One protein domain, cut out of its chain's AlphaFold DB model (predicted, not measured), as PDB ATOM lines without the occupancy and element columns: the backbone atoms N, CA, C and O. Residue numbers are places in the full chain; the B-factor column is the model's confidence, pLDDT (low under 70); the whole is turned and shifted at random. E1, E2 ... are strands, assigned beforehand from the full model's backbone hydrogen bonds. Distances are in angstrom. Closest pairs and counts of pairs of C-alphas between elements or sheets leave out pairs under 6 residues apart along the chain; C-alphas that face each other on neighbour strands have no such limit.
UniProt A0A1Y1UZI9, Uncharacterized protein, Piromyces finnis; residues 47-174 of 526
ATOM      1  N   TYR A  47     209.058 144.591 143.804       93.44
ATOM      2  CA  TYR A  47     208.590 145.088 142.515       93.44
ATOM      3  C   TYR A  47     209.285 144.362 141.365       93.44
ATOM      4  O   TYR A  47     210.445 143.976 141.473       93.44
ATOM      5  N   CYS A  48     208.571 144.178 140.258       92.69
ATOM      6  CA  CYS A  48     209.091 143.533 139.056       92.69
ATOM      7  C   CYS A  48     208.480 144.148 137.789       92.69
ATOM      8  O   CYS A  48     207.418 144.778 137.837       92.69
ATOM      9  N   THR A  49     209.132 143.961 136.641       92.38
ATOM     10  CA  THR A  49     208.655 144.476 135.343       92.38
ATOM     11  C   THR A  49     207.931 143.404 134.533       92.38
ATOM     12  O   THR A  49     208.354 142.251 134.470       92.38
ATOM     13  N   LYS A  50     206.832 143.751 133.860       91.25
ATOM     14  CA  LYS A  50     206.208 142.859 132.868       91.25
ATOM     15  C   LYS A  50     205.596 143.675 131.738       91.25
ATOM     16  O   LYS A  50     204.564 144.324 131.904       91.25
ATOM     17  N   GLY A  51     206.243 143.626 130.575       90.62
ATOM     18  CA  GLY A  51     205.945 144.546 129.479       90.62
ATOM     19  C   GLY A  51     206.350 145.969 129.859       90.62
ATOM     20  O   GLY A  51     207.458 146.178 130.335       90.62
ATOM     21  N   GLU A  52     205.439 146.922 129.676       92.38
ATOM     22  CA  GLU A  52     205.640 148.341 130.009       92.38
ATOM     23  C   GLU A  52     205.207 148.681 131.445       92.38
ATOM     24  O   GLU A  52     205.119 149.846 131.786       92.38
ATOM     25  N   TYR A  53     204.874 147.702 132.288       92.94
ATOM     26  CA  TYR A  53     204.308 147.953 133.616       92.94
ATOM     27  C   TYR A  53     205.255 147.495 134.723       92.94
ATOM     28  O   TYR A  53     205.937 146.472 134.586       92.94
ATOM     29  N   ILE A  54     205.223 148.216 135.845       93.50
ATOM     30  CA  ILE A  54     205.889 147.833 137.092       93.50
ATOM     31  C   ILE A  54     204.831 147.392 138.101       93.50
ATOM     32  O   ILE A  54     203.936 148.162 138.463       93.50
ATOM     33  N   PHE A  55     204.948 146.147 138.553       93.00
ATOM     34  CA  PHE A  55     204.007 145.506 139.462       93.00
ATOM     35  C   PHE A  55     204.625 145.351 140.848       93.00
ATOM     36  O   PHE A  55     205.736 144.838 140.969       93.00
ATOM     37  N   GLY A  56     203.887 145.737 141.888       93.38
ATOM     38  CA  GLY A  56     204.164 145.334 143.264       93.38
ATOM     39  C   GLY A  56     203.618 143.928 143.506       93.38
ATOM     40  O   GLY A  56     202.459 143.655 143.191       93.38
ATOM     41  N   VAL A  57     204.434 143.022 144.038       90.25
ATOM     42  CA  VAL A  57     204.109 141.597 144.201       90.25
ATOM     43  C   VAL A  57     204.396 141.104 145.616       90.25
ATOM     44  O   VAL A  57     205.278 141.617 146.307       90.25
ATOM     45  N   VAL A  58     203.662 140.072 146.042       85.69
ATOM     46  CA  VAL A  58     203.985 139.302 147.257       85.69
ATOM     47  C   VAL A  58     205.138 138.338 146.953       85.69
ATOM     48  O   VAL A  58     205.280 137.855 145.825       85.69
ATOM     49  N   SER A  59     205.948 138.024 147.960       77.06
ATOM     50  CA  SER A  59     207.070 137.091 147.908       77.06
ATOM     51  C   SER A  59     206.688 135.781 147.208       77.06
ATOM     52  O   SER A  59     205.688 135.137 147.535       77.06
ATOM     53  N   GLY A  60     207.480 135.404 146.201       73.12
ATOM     54  CA  GLY A  60     207.209 134.268 145.316       73.12
ATOM     55  C   GLY A  60     206.453 134.604 144.023       73.12
ATOM     56  O   GLY A  60     206.138 133.679 143.282       73.12
ATOM     57  N   GLU A  61     206.166 135.885 143.743       70.06
ATOM     58  CA  GLU A  61     205.751 136.425 142.425       70.06
ATOM     59  C   GLU A  61     204.473 135.812 141.813       70.06
ATOM     60  O   GLU A  61     204.230 135.879 140.607       70.06
ATOM     61  N   THR A  62     203.622 135.183 142.625       76.75
ATOM     62  CA  THR A  62     202.425 134.492 142.109       76.75
ATOM     63  C   THR A  62     201.201 135.396 141.978       76.75
ATOM     64  O   THR A  62     200.277 135.056 141.237       76.75
ATOM     65  N   SER A  63     201.185 136.546 142.658       83.44
ATOM     66  CA  SER A  63     200.050 137.474 142.674       83.44
ATOM     67  C   SER A  63     200.508 138.929 142.626       83.44
ATOM     68  O   SER A  63     201.464 139.309 143.304       83.44
ATOM     69  N   CYS A  64     199.811 139.730 141.816       88.75
ATOM     70  CA  CYS A  64     199.984 141.174 141.796       88.75
ATOM     71  C   CYS A  64     199.217 141.817 142.954       88.75
ATOM     72  O   CYS A  64     198.047 141.492 143.197       88.75
ATOM     73  N   VAL A  65     199.873 142.762 143.617       88.62
ATOM     74  CA  VAL A  65     199.314 143.578 144.690       88.62
ATOM     75  C   VAL A  65     199.019 145.003 144.232       88.62
ATOM     76  O   VAL A  65     197.994 145.578 144.587       88.62
ATOM     77  N   ASP A  66     199.908 145.570 143.421       90.38
ATOM     78  CA  ASP A  66     199.817 146.967 143.010       90.38
ATOM     79  C   ASP A  66     200.442 147.200 141.630       90.38
ATOM     80  O   ASP A  66     201.240 146.391 141.152       90.38
ATOM     81  N   VAL A  67     200.092 148.319 141.001       91.62
ATOM     82  CA  VAL A  67     200.741 148.824 139.787       91.62
ATOM     83  C   VAL A  67     201.107 150.278 139.996       91.62
ATOM     84  O   VAL A  67     200.238 151.101 140.283       91.62
ATOM     85  N   ILE A  68     202.374 150.597 139.757       90.69
ATOM     86  CA  ILE A  68     202.875 151.968 139.807       90.69
ATOM     87  C   ILE A  68     202.214 152.797 138.702       90.69
ATOM     88  O   ILE A  68     202.219 152.408 137.533       90.69
ATOM     89  N   LYS A  69     201.608 153.930 139.073       89.50
ATOM     90  CA  LYS A  69     200.852 154.804 138.163       89.50
ATOM     91  C   LYS A  69     201.020 156.264 138.536       89.50
ATOM     92  O   LYS A  69     200.939 156.609 139.711       89.50
ATOM     93  N   ASN A  70     201.085 157.118 137.515       82.69
ATOM     94  CA  ASN A  70     201.047 158.574 137.646       82.69
ATOM     95  C   ASN A  70     202.093 159.111 138.644       82.69
ATOM     96  O   ASN A  70     201.792 159.981 139.466       82.69
ATOM     97  N   GLU A  71     203.304 158.560 138.600       82.50
ATOM     98  CA  GLU A  71     204.416 158.969 139.452       82.50
ATOM     99  C   GLU A  71     205.766 158.660 138.801       82.50
ATOM    100  O   GLU A  71     205.883 157.743 137.988       82.50
ATOM    101  N   VAL A  72     206.790 159.406 139.221       81.62
ATOM    102  CA  VAL A  72     208.187 159.039 138.991       81.62
ATOM    103  C   VAL A  72     208.618 158.149 140.146       81.62
ATOM    104  O   VAL A  72     208.607 158.576 141.302       81.62
ATOM    105  N   ALA A  73     208.982 156.911 139.841       87.75
ATOM    106  CA  ALA A  73     209.380 155.926 140.831       87.75
ATOM    107  C   ALA A  73     210.868 155.601 140.693       87.75
ATOM    108  O   ALA A  73     211.370 155.340 139.599       87.75
ATOM    109  N   VAL A  74     211.569 155.605 141.824       89.62
ATOM    110  CA  VAL A  74     212.982 155.237 141.913       89.62
ATOM    111  C   VAL A  74     213.070 153.860 142.551       89.62
ATOM    112  O   VAL A  74     212.439 153.610 143.578       89.62
ATOM    113  N   PHE A  75     213.838 152.966 141.944       91.81
ATOM    114  CA  PHE A  75     214.046 151.605 142.423       91.81
ATOM    115  C   PHE A  75     215.517 151.355 142.670       91.81
ATOM    116  O   PHE A  75     216.344 151.819 141.897       91.81
ATOM    117  N   GLU A  76     215.812 150.589 143.711       91.81
ATOM    118  CA  GLU A  76     217.099 149.953 143.952       91.81
ATOM    119  C   GLU A  76     216.881 148.437 143.846       91.81
ATOM    120  O   GLU A  76     216.266 147.807 144.714       91.81
ATOM    121  N   GLY A  77     217.277 147.863 142.706       90.88
ATOM    122  CA  GLY A  77     216.919 146.492 142.342       90.88
ATOM    123  C   GLY A  77     215.398 146.301 142.270       90.88
ATOM    124  O   GLY A  77     214.711 146.976 141.505       90.88
ATOM    125  N   ASN A  78     214.863 145.390 143.088       91.94
ATOM    126  CA  ASN A  78     213.423 145.097 143.175       91.94
ATOM    127  C   ASN A  78     212.697 145.879 144.284       91.94
ATOM    128  O   ASN A  78     211.528 145.611 144.561       91.94
ATOM    129  N   SER A  79     213.363 146.832 144.940       91.44
ATOM    130  CA  SER A  79     212.767 147.640 146.009       91.44
ATOM    131  C   SER A  79     212.510 149.061 145.526       91.44
ATOM    132  O   SER A  79     213.407 149.705 144.987       91.44
ATOM    133  N   LYS A  80     211.294 149.577 145.730       91.56
ATOM    134  CA  LYS A  80     211.013 151.006 145.529       91.56
ATOM    135  C   LYS A  80     211.713 151.789 146.638       91.56
ATOM    136  O   LYS A  80     211.496 151.504 147.815       91.56
ATOM    137  N   LEU A  81     212.554 152.745 146.265       89.31
ATOM    138  CA  LEU A  81     213.341 153.540 147.198       89.31
ATOM    139  C   LEU A  81     212.456 154.614 147.848       89.31
ATOM    140  O   LEU A  81     211.768 155.357 147.147       89.31
ATOM    141  N   ASP A  82     212.479 154.710 149.183       86.25
ATOM    142  CA  ASP A  82     211.911 155.858 149.895       86.25
ATOM    143  C   ASP A  82     212.934 156.984 149.911       86.25
ATOM    144  O   ASP A  82     213.981 156.937 150.555       86.25
ATOM    145  N   LEU A  83     212.602 158.020 149.172       82.94
ATOM    146  CA  LEU A  83     213.499 159.105 148.863       82.94
ATOM    147  C   LEU A  83     213.594 160.155 149.976       82.94
ATOM    148  O   LEU A  83     214.450 161.039 149.917       82.94
ATOM    149  N   SER A  84     212.711 160.065 150.972       75.50
ATOM    150  CA  SER A  84     212.666 160.971 152.118       75.50
ATOM    151  C   SER A  84     213.559 160.523 153.276       75.50
ATOM    152  O   SER A  84     213.956 161.352 154.093       75.50
ATOM    153  N   THR A  85     213.886 159.229 153.353       74.06
ATOM    154  CA  THR A  85     214.614 158.646 154.494       74.06
ATOM    155  C   THR A  85     215.626 157.562 154.116       74.06
ATOM    156  O   THR A  85     216.204 156.942 155.007       74.06
ATOM    157  N   GLY A  86     215.794 157.259 152.828       71.38
ATOM    158  CA  GLY A  86     216.682 156.194 152.362       71.38
ATOM    159  C   GLY A  86     218.151 156.609 152.303       71.38
ATOM    160  O   GLY A  86     218.467 157.774 152.113       71.38
ATOM    161  N   GLU A  87     219.049 155.631 152.406       82.56
ATOM    162  CA  GLU A  87     220.384 155.700 151.805       82.56
ATOM    163  C   GLU A  87     220.356 154.800 150.565       82.56
ATOM    164  O   GLU A  87     219.729 153.741 150.591       82.56
ATOM    165  N   ILE A  88     221.028 155.198 149.484       87.56
ATOM    166  CA  ILE A  88     221.258 154.292 148.353       87.56
ATOM    167  C   ILE A  88     222.394 153.347 148.752       87.56
ATOM    168  O   ILE A  88     223.554 153.762 148.825       87.56
ATOM    169  N   ALA A  89     222.062 152.086 149.020       88.19
ATOM    170  CA  ALA A  89     223.022 151.061 149.417       88.19
ATOM    171  C   ALA A  89     223.937 150.656 148.252       88.19
ATOM    172  O   ALA A  89     225.126 150.390 148.450       88.19
ATOM    173  N   ASN A  90     223.395 150.627 147.035       87.38
ATOM    174  CA  ASN A  90     224.100 150.309 145.813       87.38
ATOM    175  C   ASN A  90     223.615 151.157 144.629       87.38
ATOM    176  O   ASN A  90     222.658 150.829 143.929       87.38
ATOM    177  N   VAL A  91     224.362 152.223 144.334       87.12
ATOM    178  CA  VAL A  91     224.077 153.131 143.211       87.12
ATOM    179  C   VAL A  91     224.009 152.419 141.855       87.12
ATOM    180  O   VAL A  91     223.320 152.892 140.958       87.12
ATOM    181  N   SER A  92     224.672 151.269 141.674       86.31
ATOM    182  CA  SER A  92     224.601 150.545 140.397       86.31
ATOM    183  C   SER A  92     223.222 149.967 140.097       86.31
ATOM    184  O   SER A  92     222.926 149.704 138.933       86.31
ATOM    185  N   ASP A  93     222.401 149.782 141.128       88.50
ATOM    186  CA  ASP A  93     221.106 149.111 141.035       88.50
ATOM    187  C   ASP A  93     219.959 150.126 140.958       88.50
ATOM    188  O   ASP A  93     218.788 149.744 140.882       88.50
ATOM    189  N   VAL A  94     220.294 151.422 140.965       90.19
ATOM    190  CA  VAL A  94     219.315 152.499 140.941       90.19
ATOM    191  C   VAL A  94     218.786 152.730 139.534       90.19
ATOM    192  O   VAL A  94     219.543 152.956 138.587       90.19
ATOM    193  N   LYS A  95     217.461 152.718 139.414       89.19
ATOM    194  CA  LYS A  95     216.712 153.005 138.191       89.19
ATOM    195  C   LYS A  95     215.588 153.983 138.480       89.19
ATOM    196  O   LYS A  95     214.978 153.930 139.544       89.19
ATOM    197  N   VAL A  96     215.304 154.858 137.524       86.12
ATOM    198  CA  VAL A  96     214.199 155.817 137.611       86.12
ATOM    199  C   VAL A  96     213.230 155.508 136.486       86.12
ATOM    200  O   VAL A  96     213.647 155.292 135.353       86.12
ATOM    201  N   PHE A  97     211.943 155.472 136.800       86.38
ATOM    202  CA  PHE A  97     210.881 155.260 135.828       86.38
ATOM    203  C   PHE A  97     209.875 156.395 135.916       86.38
ATOM    204  O   PHE A  97     209.487 156.780 137.017       86.38
ATOM    205  N   ASP A  98     209.437 156.894 134.763       82.88
ATOM    206  CA  ASP A  98     208.276 157.773 134.656       82.88
ATOM    207  C   ASP A  98     207.065 156.941 134.234       82.88
ATOM    208  O   ASP A  98     207.076 156.311 133.172       82.88
ATOM    209  N   CYS A  99     206.059 156.882 135.104       81.75
ATOM    210  CA  CYS A  99     204.879 156.052 134.918       81.75
ATOM    211  C   CYS A  99     203.638 156.908 134.658       81.75
ATOM    212  O   CYS A  99     203.228 157.720 135.493       81.75
ATOM    213  N   ASP A 100     202.973 156.663 133.529       79.06
ATOM    214  CA  ASP A 100     201.777 157.396 133.122       79.06
ATOM    215  C   ASP A 100     200.520 157.009 133.935       79.06
ATOM    216  O   ASP A 100     200.530 156.158 134.832       79.06
ATOM    217  N   LYS A 101     199.376 157.630 133.613       78.62
ATOM    218  CA  LYS A 101     198.082 157.333 134.261       78.62
ATOM    219  C   LYS A 101     197.569 155.914 133.995       78.62
ATOM    220  O   LYS A 101     196.763 155.407 134.778       78.62
ATOM    221  N   ALA A 102     197.988 155.285 132.898       80.69
ATOM    222  CA  ALA A 102     197.662 153.898 132.594       80.69
ATOM    223  C   ALA A 102     198.576 152.911 133.350       80.69
ATOM    224  O   ALA A 102     198.198 151.748 133.514       80.69
ATOM    225  N   GLY A 103     199.711 153.382 133.873       85.88
ATOM    226  CA  GLY A 103     200.750 152.599 134.545       85.88
ATOM    227  C   GLY A 103     201.861 152.132 133.622       85.88
ATOM    228  O   GLY A 103     202.640 151.266 134.009       85.88
ATOM    229  N   LYS A 104     201.913 152.664 132.399       86.69
ATOM    230  CA  LYS A 104     203.032 152.421 131.500       86.69
ATOM    231  C   LYS A 104     204.219 153.225 131.998       86.69
ATOM    232  O   LYS A 104     204.136 154.445 132.102       86.69
ATOM    233  N   CYS A 105     205.286 152.520 132.315       85.81
ATOM    234  CA  CYS A 105     206.511 153.028 132.886       85.81
ATOM    235  C   CYS A 105     207.626 152.964 131.847       85.81
ATOM    236  O   CYS A 105     207.922 151.894 131.308       85.81
ATOM    237  N   THR A 106     208.277 154.098 131.619       85.62
ATOM    238  CA  THR A 106     209.472 154.198 130.778       85.62
ATOM    239  C   THR A 106     210.668 154.495 131.671       85.62
ATOM    240  O   THR A 106     210.590 155.370 132.533       85.62
ATOM    241  N   GLU A 107     211.768 153.754 131.505       85.44
ATOM    242  CA  GLU A 107     213.020 154.074 132.201       85.44
ATOM    243  C   GLU A 107     213.486 155.469 131.769       85.44
ATOM    244  O   GLU A 107     213.541 155.774 130.578       85.44
ATOM    245  N   THR A 108     213.803 156.313 132.742       81.00
ATOM    246  CA  THR A 108     214.206 157.704 132.542       81.00
ATOM    247  C   THR A 108     215.501 158.005 133.298       81.00
ATOM    248  O   THR A 108     216.026 157.181 134.050       81.00
ATOM    249  N   PHE A 109     216.057 159.184 133.059       80.25
ATOM    250  CA  PHE A 109     217.372 159.612 133.522       80.25
ATOM    251  C   PHE A 109     217.326 161.087 133.925       80.25
ATOM    252  O   PHE A 109     216.551 161.865 133.380       80.25
ATOM    253  N   GLY A 110     218.150 161.501 134.883       83.50
ATOM    254  CA  GLY A 110     218.146 162.862 135.418       83.50
ATOM    255  C   GLY A 110     218.854 162.939 136.761       83.50
ATOM    256  O   GLY A 110     219.897 162.319 136.938       83.50
ATOM    257  N   TYR A 111     218.296 163.688 137.712       84.25
ATOM    258  CA  TYR A 111     218.862 163.809 139.054       84.25
ATOM    259  C   TYR A 111     217.863 163.344 140.107       84.25
ATOM    260  O   TYR A 111     216.662 163.582 139.999       84.25
ATOM    261  N   ILE A 112     218.376 162.685 141.141       84.88
ATOM    262  CA  ILE A 112     217.607 162.262 142.309       84.88
ATOM    263  C   ILE A 112     218.241 162.845 143.571       84.88
ATOM    264  O   ILE A 112     219.466 162.926 143.659       84.88
ATOM    265  N   LYS A 113     217.417 163.271 144.537       84.12
ATOM    266  CA  LYS A 113     217.882 163.777 145.835       84.12
ATOM    267  C   LYS A 113     217.454 162.837 146.949       84.12
ATOM    268  O   LYS A 113     216.282 162.813 147.326       84.12
ATOM    269  N   VAL A 114     218.403 162.092 147.485       83.62
ATOM    270  CA  VAL A 114     218.161 161.150 148.573       83.62
ATOM    271  C   VAL A 114     218.783 161.733 149.834       83.62
ATOM    272  O   VAL A 114     219.986 161.985 149.871       83.62
ATOM    273  N   ASP A 115     217.942 162.015 150.831       83.38
ATOM    274  CA  ASP A 115     218.315 162.793 152.018       83.38
ATOM    275  C   ASP A 115     218.960 164.151 151.640       83.38
ATOM    276  O   ASP A 115     218.316 165.001 151.007       83.38
ATOM    277  N   THR A 116     220.232 164.372 151.988       81.38
ATOM    278  CA  THR A 116     220.981 165.591 151.643       81.38
ATOM    279  C   THR A 116     221.798 165.469 150.361       81.38
ATOM    280  O   THR A 116     222.345 166.469 149.891       81.38
ATOM    281  N   ASP A 117     221.904 164.263 149.812       85.88
ATOM    282  CA  ASP A 117     222.784 163.948 148.698       85.88
ATOM    283  C   ASP A 117     222.044 163.967 147.362       85.88
ATOM    284  O   ASP A 117     220.866 163.621 147.254       85.88
ATOM    285  N   TYR A 118     222.772 164.343 146.315       86.25
ATOM    286  CA  TYR A 118     222.281 164.350 144.945       86.25
ATOM    287  C   TYR A 118     222.990 163.279 144.130       86.25
ATOM    288  O   TYR A 118     224.197 163.090 144.271       86.25
ATOM    289  N   TYR A 119     222.258 162.610 143.248       87.94
ATOM    290  CA  TYR A 119     222.799 161.588 142.364       87.94
ATOM    291  C   TYR A 119     222.368 161.870 140.925       87.94
ATOM    292  O   TYR A 119     221.203 162.178 140.675       87.94
ATOM    293  N   GLU A 120     223.303 161.766 139.982       87.50
ATOM    294  CA  GLU A 120     223.025 161.784 138.547       87.50
ATOM    295  C   GLU A 120     222.715 160.355 138.096       87.50
ATOM    296  O   GLU A 120     223.534 159.446 138.243       87.50
ATOM    297  N   VAL A 121     221.521 160.167 137.548       86.75
ATOM    298  CA  VAL A 121     221.070 158.949 136.882       86.75
ATOM    299  C   VAL A 121     221.280 159.176 135.388       86.75
ATOM    300  O   VAL A 121     220.488 159.897 134.786       86.75
ATOM    301  N   PRO A 122     222.351 158.646 134.775       81.50
ATOM    302  CA  PRO A 122     222.635 158.899 133.368       81.50
ATOM    303  C   PRO A 122     221.704 158.102 132.440       81.50
ATOM    304  O   PRO A 122     221.163 157.063 132.822       81.50
ATOM    305  N   ASN A 123     221.559 158.561 131.190       77.00
ATOM    306  CA  ASN A 123     220.896 157.801 130.125       77.00
ATOM    307  C   ASN A 123     221.774 156.605 129.719       77.00
ATOM    308  O   ASN A 123     222.593 156.689 128.799       77.00
ATOM    309  N   GLY A 124     221.645 155.517 130.474       75.94
ATOM    310  CA  GLY A 124     222.564 154.387 130.432       75.94
ATOM    311  C   GLY A 124     223.844 154.641 131.236       75.94
ATOM    312  O   GLY A 124     224.390 155.742 131.266       75.94
ATOM    313  N   GLY A 125     224.344 153.592 131.888       80.44
ATOM    314  CA  GLY A 125     225.513 153.657 132.770       80.44
ATOM    315  C   GLY A 125     225.155 153.514 134.248       80.44
ATOM    316  O   GLY A 125     224.035 153.141 134.595       80.44
ATOM    317  N   SER A 126     226.141 153.753 135.110       83.62
ATOM    318  CA  SER A 126     225.991 153.672 136.565       83.62
ATOM    319  C   SER A 126     225.580 155.027 137.128       83.62
ATOM    320  O   SER A 126     226.161 156.045 136.752       83.62
ATOM    321  N   VAL A 127     224.626 155.030 138.060       88.19
ATOM    322  CA  VAL A 127     224.289 156.224 138.843       88.19
ATOM    323  C   VAL A 127     225.515 156.655 139.644       88.19
ATOM    324  O   VAL A 127     226.225 155.821 140.212       88.19
ATOM    325  N   ALA A 128     225.773 157.958 139.676       88.00
ATOM    326  CA  ALA A 128     226.883 158.538 140.415       88.00
ATOM    327  C   ALA A 128     226.357 159.564 141.416       88.00
ATOM    328  O   ALA A 128     225.535 160.412 141.074       88.00
ATOM    329  N   LYS A 129     226.848 159.495 142.655       89.56
ATOM    330  CA  LYS A 129     226.657 160.576 143.622       89.56
ATOM    331  C   LYS A 129     227.405 161.813 143.118       89.56
ATOM    332  O   LYS A 129     228.554 161.698 142.702       89.56
ATOM    333  N   LEU A 130     226.754 162.972 143.139       86.44
ATOM    334  CA  LEU A 130     227.372 164.245 142.783       86.44
ATOM    335  C   LEU A 130     228.279 164.696 143.926       86.44
ATOM    336  O   LEU A 130     227.804 165.118 144.983       86.44
ATOM    337  N   GLU A 131     229.589 164.622 143.710       83.62
ATOM    338  CA  GLU A 131     230.568 165.101 144.676       83.62
ATOM    339  C   GLU A 131     230.839 166.599 144.486       83.62
ATOM    340  O   GLU A 131     230.830 167.136 143.377       83.62
ATOM    341  N   SER A 132     231.157 167.295 145.580       72.19
ATOM    342  CA  SER A 132     231.486 168.734 145.547       72.19
ATOM    343  C   SER A 132     232.663 169.092 144.621       72.19
ATOM    344  O   SER A 132     232.806 170.236 144.193       72.19
ATOM    345  N   SER A 133     233.517 168.123 144.283       62.75
ATOM    346  CA  SER A 133     234.652 168.302 143.376       62.75
ATOM    347  C   SER A 133     234.292 168.263 141.889       62.75
ATOM    348  O   SER A 133     235.069 168.772 141.082       62.75
ATOM    349  N   ASP A 134     233.129 167.725 141.510       61.50
ATOM    350  CA  ASP A 134     232.720 167.566 140.102       61.50
ATOM    351  C   ASP A 134     232.180 168.876 139.482       61.50
ATOM    352  O   ASP A 134     231.718 168.927 138.346       61.50
ATOM    353  N   MET A 135     232.297 169.982 140.222       62.09
ATOM    354  CA  MET A 135     231.602 171.254 140.011       62.09
ATOM    355  C   MET A 135     232.384 172.300 139.203       62.09
ATOM    356  O   MET A 135     232.066 173.489 139.241       62.09
ATOM    357  N   THR A 136     233.440 171.921 138.487       63.31
ATOM    358  CA  THR A 136     234.327 172.929 137.870       63.31
ATOM    359  C   THR A 136     233.745 173.620 136.632       63.31
ATOM    360  O   THR A 136     234.209 174.702 136.282       63.31
ATOM    361  N   THR A 137     232.714 173.056 135.995       69.38
ATOM    362  CA  THR A 137     232.162 173.568 134.728       69.38
ATOM    363  C   THR A 137     230.661 173.810 134.805       69.38
ATOM    364  O   THR A 137     229.863 172.879 134.637       69.38
ATOM    365  N   LYS A 138     230.286 175.068 135.075       80.19
ATOM    366  CA  LYS A 138     228.884 175.496 135.114       80.19
ATOM    367  C   LYS A 138     228.350 175.349 133.710       80.19
ATOM    368  O   LYS A 138     228.951 175.848 132.768       80.19
ATOM    369  N   SER A 139     227.295 174.569 133.566       73.88
ATOM    370  CA  SER A 139     226.688 174.343 132.271       73.88
ATOM    371  C   SER A 139     225.209 174.103 132.445       73.88
ATOM    372  O   SER A 139     224.744 173.517 133.426       73.88
ATOM    373  N   SER A 140     224.489 174.581 131.448       67.56
ATOM    374  CA  SER A 140     223.058 174.430 131.318       67.56
ATOM    375  C   SER A 140     222.623 172.962 131.491       67.56
ATOM    376  O   SER A 140     223.158 172.055 130.843       67.56
ATOM    377  N   GLY A 141     221.682 172.710 132.406       63.25
ATOM    378  CA  GLY A 141     221.168 171.380 132.749       63.25
ATOM    379  C   GLY A 141     222.019 170.572 133.732       63.25
ATOM    380  O   GLY A 141     221.751 169.383 133.929       63.25
ATOM    381  N   LYS A 142     223.051 171.169 134.341       77.06
ATOM    382  CA  LYS A 142     223.818 170.529 135.416       77.06
ATOM    383  C   LYS A 142     223.343 170.991 136.787       77.06
ATOM    384  O   LYS A 142     223.180 172.182 137.044       77.06
ATOM    385  N   LEU A 143     223.138 170.014 137.666       76.19
ATOM    386  CA  LEU A 143     222.846 170.247 139.069       76.19
ATOM    387  C   LEU A 143     224.157 170.382 139.848       76.19
ATOM    388  O   LEU A 143     225.058 169.556 139.721       76.19
ATOM    389  N   TYR A 144     224.254 171.436 140.645       79.94
ATOM    390  CA  TYR A 144     225.412 171.766 141.467       79.94
ATOM    391  C   TYR A 144     225.147 171.454 142.942       79.94
ATOM    392  O   TYR A 144     224.012 171.568 143.416       79.94
ATOM    393  N   THR A 145     226.197 171.104 143.702       66.19
ATOM    394  CA  THR A 145     226.049 170.967 145.160       66.19
ATOM    395  C   THR A 145     225.629 172.299 145.774       66.19
ATOM    396  O   THR A 145     226.031 173.371 145.318       66.19
ATOM    397  N   GLY A 146     224.743 172.227 146.766       71.81
ATOM    398  CA  GLY A 146     223.944 173.381 147.169       71.81
ATOM    399  C   GLY A 146     222.643 173.519 146.379       71.81
ATOM    400  O   GLY A 146     222.023 174.565 146.474       71.81
ATOM    401  N   GLY A 147     222.204 172.465 145.675       75.00
ATOM    402  CA  GLY A 147     220.866 172.380 145.085       75.00
ATOM    403  C   GLY A 147     220.612 173.434 144.017       75.00
ATOM    404  O   GLY A 147     219.494 173.891 143.895       75.00
ATOM    405  N   LEU A 148     221.628 173.845 143.263       78.44
ATOM    406  CA  LEU A 148     221.461 174.849 142.212       78.44
ATOM    407  C   LEU A 148     221.417 174.157 140.848       78.44
ATOM    408  O   LEU A 148     222.415 173.573 140.422       78.44
ATOM    409  N   LEU A 149     220.281 174.195 140.157       77.69
ATOM    410  CA  LEU A 149     220.156 173.719 138.780       77.69
ATOM    411  C   LEU A 149     220.469 174.869 137.822       77.69
ATOM    412  O   LEU A 149     219.714 175.834 137.721       77.69
ATOM    413  N   TYR A 150     221.583 174.765 137.106       69.62
ATOM    414  CA  TYR A 150     222.033 175.821 136.205       69.62
ATOM    415  C   TYR A 150     221.255 175.786 134.889       69.62
ATOM    416  O   TYR A 150     221.213 174.760 134.209       69.62
ATOM    417  N   VAL A 151     220.655 176.915 134.514       60.72
ATOM    418  CA  VAL A 151     220.012 177.107 133.199       60.72
ATOM    419  C   VAL A 151     220.990 177.652 132.157       60.72
ATOM    420  O   VAL A 151     220.798 177.438 130.964       60.72
ATOM    421  N   ASP A 152     222.083 178.267 132.602       66.94
ATOM    422  CA  ASP A 152     223.220 178.727 131.804       66.94
ATOM    423  C   ASP A 152     224.511 178.717 132.657       66.94
ATOM    424  O   ASP A 152     224.610 177.961 133.621       66.94
ATOM    425  N   GLU A 153     225.537 179.492 132.295       77.69
ATOM    426  CA  GLU A 153     226.803 179.564 133.046       77.69
ATOM    427  C   GLU A 153     226.803 180.635 134.165       77.69
ATOM    428  O   GLU A 153     227.854 180.911 134.752       77.69
ATOM    429  N   VAL A 154     225.653 181.253 134.470       70.31
ATOM    430  CA  VAL A 154     225.519 182.417 135.360       70.31
ATOM    431  C   VAL A 154     224.769 182.061 136.653       70.31
ATOM    432  O   VAL A 154     223.611 181.659 136.648       70.31
ATOM    433  N   ASP A 155     225.409 182.296 137.801       77.25
ATOM    434  CA  ASP A 155     224.911 181.863 139.124       77.25
ATOM    435  C   ASP A 155     223.564 182.464 139.507       77.25
ATOM    436  O   ASP A 155     222.748 181.797 140.133       77.25
ATOM    437  N   VAL A 156     223.323 183.721 139.131       70.75
ATOM    438  CA  VAL A 156     222.066 184.411 139.454       70.75
ATOM    439  C   VAL A 156     220.872 183.879 138.660       70.75
ATOM    440  O   VAL A 156     219.742 184.211 138.993       70.75
ATOM    441  N   HIS A 157     221.111 183.069 137.625       64.56
ATOM    442  CA  HIS A 157     220.061 182.416 136.846       64.56
ATOM    443  C   HIS A 157     219.828 180.965 137.285       64.56
ATOM    444  O   HIS A 157     218.893 180.322 136.811       64.56
ATOM    445  N   ALA A 158     220.671 180.423 138.169       68.56
ATOM    446  CA  ALA A 158     220.503 179.064 138.652       68.56
ATOM    447  C   ALA A 158     219.246 178.950 139.528       68.56
ATOM    448  O   ALA A 158     218.971 179.804 140.370       68.56
ATOM    449  N   ILE A 159     218.499 177.867 139.334       67.88
ATOM    450  CA  ILE A 159     217.290 177.565 140.100       67.88
ATOM    451  C   ILE A 159     217.717 176.891 141.401       67.88
ATOM    452  O   ILE A 159     218.328 175.820 141.361       67.88
ATOM    453  N   ASP A 160     217.397 177.494 142.544       74.88
ATOM    454  CA  ASP A 160     217.642 176.885 143.851       74.88
ATOM    455  C   ASP A 160     216.543 175.870 144.186       74.88
ATOM    456  O   ASP A 160     215.419 176.217 144.524       74.88
ATOM    457  N   ILE A 161     216.877 174.587 144.078       69.62
ATOM    458  CA  ILE A 161     216.007 173.457 144.400       69.62
ATOM    459  C   ILE A 161     216.110 173.024 145.874       69.62
ATOM    460  O   ILE A 161     215.573 171.979 146.246       69.62
ATOM    461  N   ASN A 162     216.804 173.777 146.739       69.19
ATOM    462  CA  ASN A 162     216.834 173.509 148.181       69.19
ATOM    463  C   ASN A 162     215.729 174.207 148.981       69.19
ATOM    464  O   ASN A 162     215.551 173.868 150.154       69.19
ATOM    465  N   THR A 163     215.026 175.186 148.413       57.28
ATOM    466  CA  THR A 163     214.232 176.153 149.189       57.28
ATOM    467  C   THR A 163     212.824 175.702 149.592       57.28
ATOM    468  O   THR A 163     212.213 176.394 150.404       57.28
ATOM    469  N   GLY A 164     212.328 174.526 149.186       53.25
ATOM    470  CA  GLY A 164     211.058 174.022 149.727       53.25
ATOM    471  C   GLY A 164     210.595 172.654 149.215       53.25
ATOM    472  O   GLY A 164     210.650 172.367 148.029       53.25
ATOM    473  N   ASP A 165     210.082 171.835 150.141       45.94
ATOM    474  CA  ASP A 165     208.995 170.856 149.930       45.94
ATOM    475  C   ASP A 165     209.293 169.375 149.584       45.94
ATOM    476  O   ASP A 165     208.348 168.617 149.364       45.94
ATOM    477  N   GLY A 166     210.533 168.877 149.614       44.41
ATOM    478  CA  GLY A 166     210.773 167.420 149.741       44.41
ATOM    479  C   GLY A 166     210.581 166.517 148.496       44.41
ATOM    480  O   GLY A 166     210.095 165.399 148.649       44.41
ATOM    481  N   ASN A 167     211.087 166.954 147.327       45.25
ATOM    482  CA  ASN A 167     211.518 166.171 146.128       45.25
ATOM    483  C   ASN A 167     210.390 165.604 145.202       45.25
ATOM    484  O   ASN A 167     209.313 165.272 145.682       45.25
ATOM    485  N   TYR A 168     210.487 165.461 143.859       48.31
ATOM    486  CA  TYR A 168     211.564 165.134 142.895       48.31
ATOM    487  C   TYR A 168     211.538 165.922 141.573       48.31
ATOM    488  O   TYR A 168     210.470 166.193 141.037       48.31
ATOM    489  N   TYR A 169     212.720 166.146 140.977       52.47
ATOM    490  CA  TYR A 169     212.924 166.826 139.694       52.47
ATOM    491  C   TYR A 169     213.980 166.106 138.806       52.47
ATOM    492  O   TYR A 169     215.170 166.166 139.085       52.47
ATOM    493  N   VAL A 170     213.569 165.454 137.719       45.19
ATOM    494  CA  VAL A 170     214.363 164.850 136.633       45.19
ATOM    495  C   VAL A 170     214.452 165.770 135.405       45.19
ATOM    496  O   VAL A 170     213.517 165.775 134.634       45.19
ATOM    497  N   LEU A 171     215.562 166.462 135.103       48.22
ATOM    498  CA  LEU A 171     215.721 167.084 133.774       48.22
ATOM    499  C   LEU A 171     216.964 166.618 133.001       48.22
ATOM    500  O   LEU A 171     218.028 167.186 133.241       48.22
ATOM    501  N   LYS A 172     216.842 165.750 131.974       42.91
ATOM    502  CA  LYS A 172     217.591 166.028 130.737       42.91
ATOM    503  C   LYS A 172     216.978 165.524 129.423       42.91
ATOM    504  O   LYS A 172     216.965 164.344 129.124       42.91
ATOM    505  N   ASN A 173     216.820 166.525 128.564       40.84
ATOM    506  CA  ASN A 173     217.287 166.665 127.192       40.84
ATOM    507  C   ASN A 173     217.868 165.419 126.520       40.84
ATOM    508  O   ASN A 173     219.036 165.073 126.683       40.84
ATOM    509  N   SER A 174     217.179 164.879 125.554       48.47
ATOM    510  CA  SER A 174     216.961 165.586 124.315       48.47
ATOM    511  C   SER A 174     215.692 166.474 124.250       48.47
ATOM    512  O   SER A 174     215.656 167.319 123.378       48.47
TER     513      SER A 174
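What this domain is: This is residues 47 to 174 of the 526 residues of an uncharacterized protein of Piromyces finnis (UniProt A0A1Y1UZI9). With little regular structure, the domain is a row of small strand groups: meander E1-E2-E3 at one end, meander E4-E5-E6 and hairpin E7-E8 in the middle, and loops within residues 122 to 168 at the other end. The 128 printed residues have no named helix and nine strands, E1 to E9 in order, all strand by class, with 42 residues in them. Each meander strand is the antiparallel neighbour of the one before. The whole is compact, radius of gyration of the C-alphas 15.9 A, spanning 53 by 29 by 28 A.

How they stand to each other: E1, residues 47 to 50, and E2, 53 to 57, form a hairpin, with N 48 and O 55 3.0 A apart, within hydrogen-bond range. E3 is residues 64 to 67. E4, 71 to 76, and E5, 94 to 99, form another, with N 73 and O 97 2.9 A apart. E6, 105 to 108, runs on into E7, 110 to 114, at 94 degrees. E8 is 117 to 121. E9, 169 to 171, pairs with no named strand.

Where its parts are: C-alpha 47 is at (208.590, 145.088, 142.515). E4 is 16.2 A long.

The domain as a whole: The printed part has no cut. The links E4 to E5 and E8 to E9 are long. Residues 161 to 174 are under pLDDT 70.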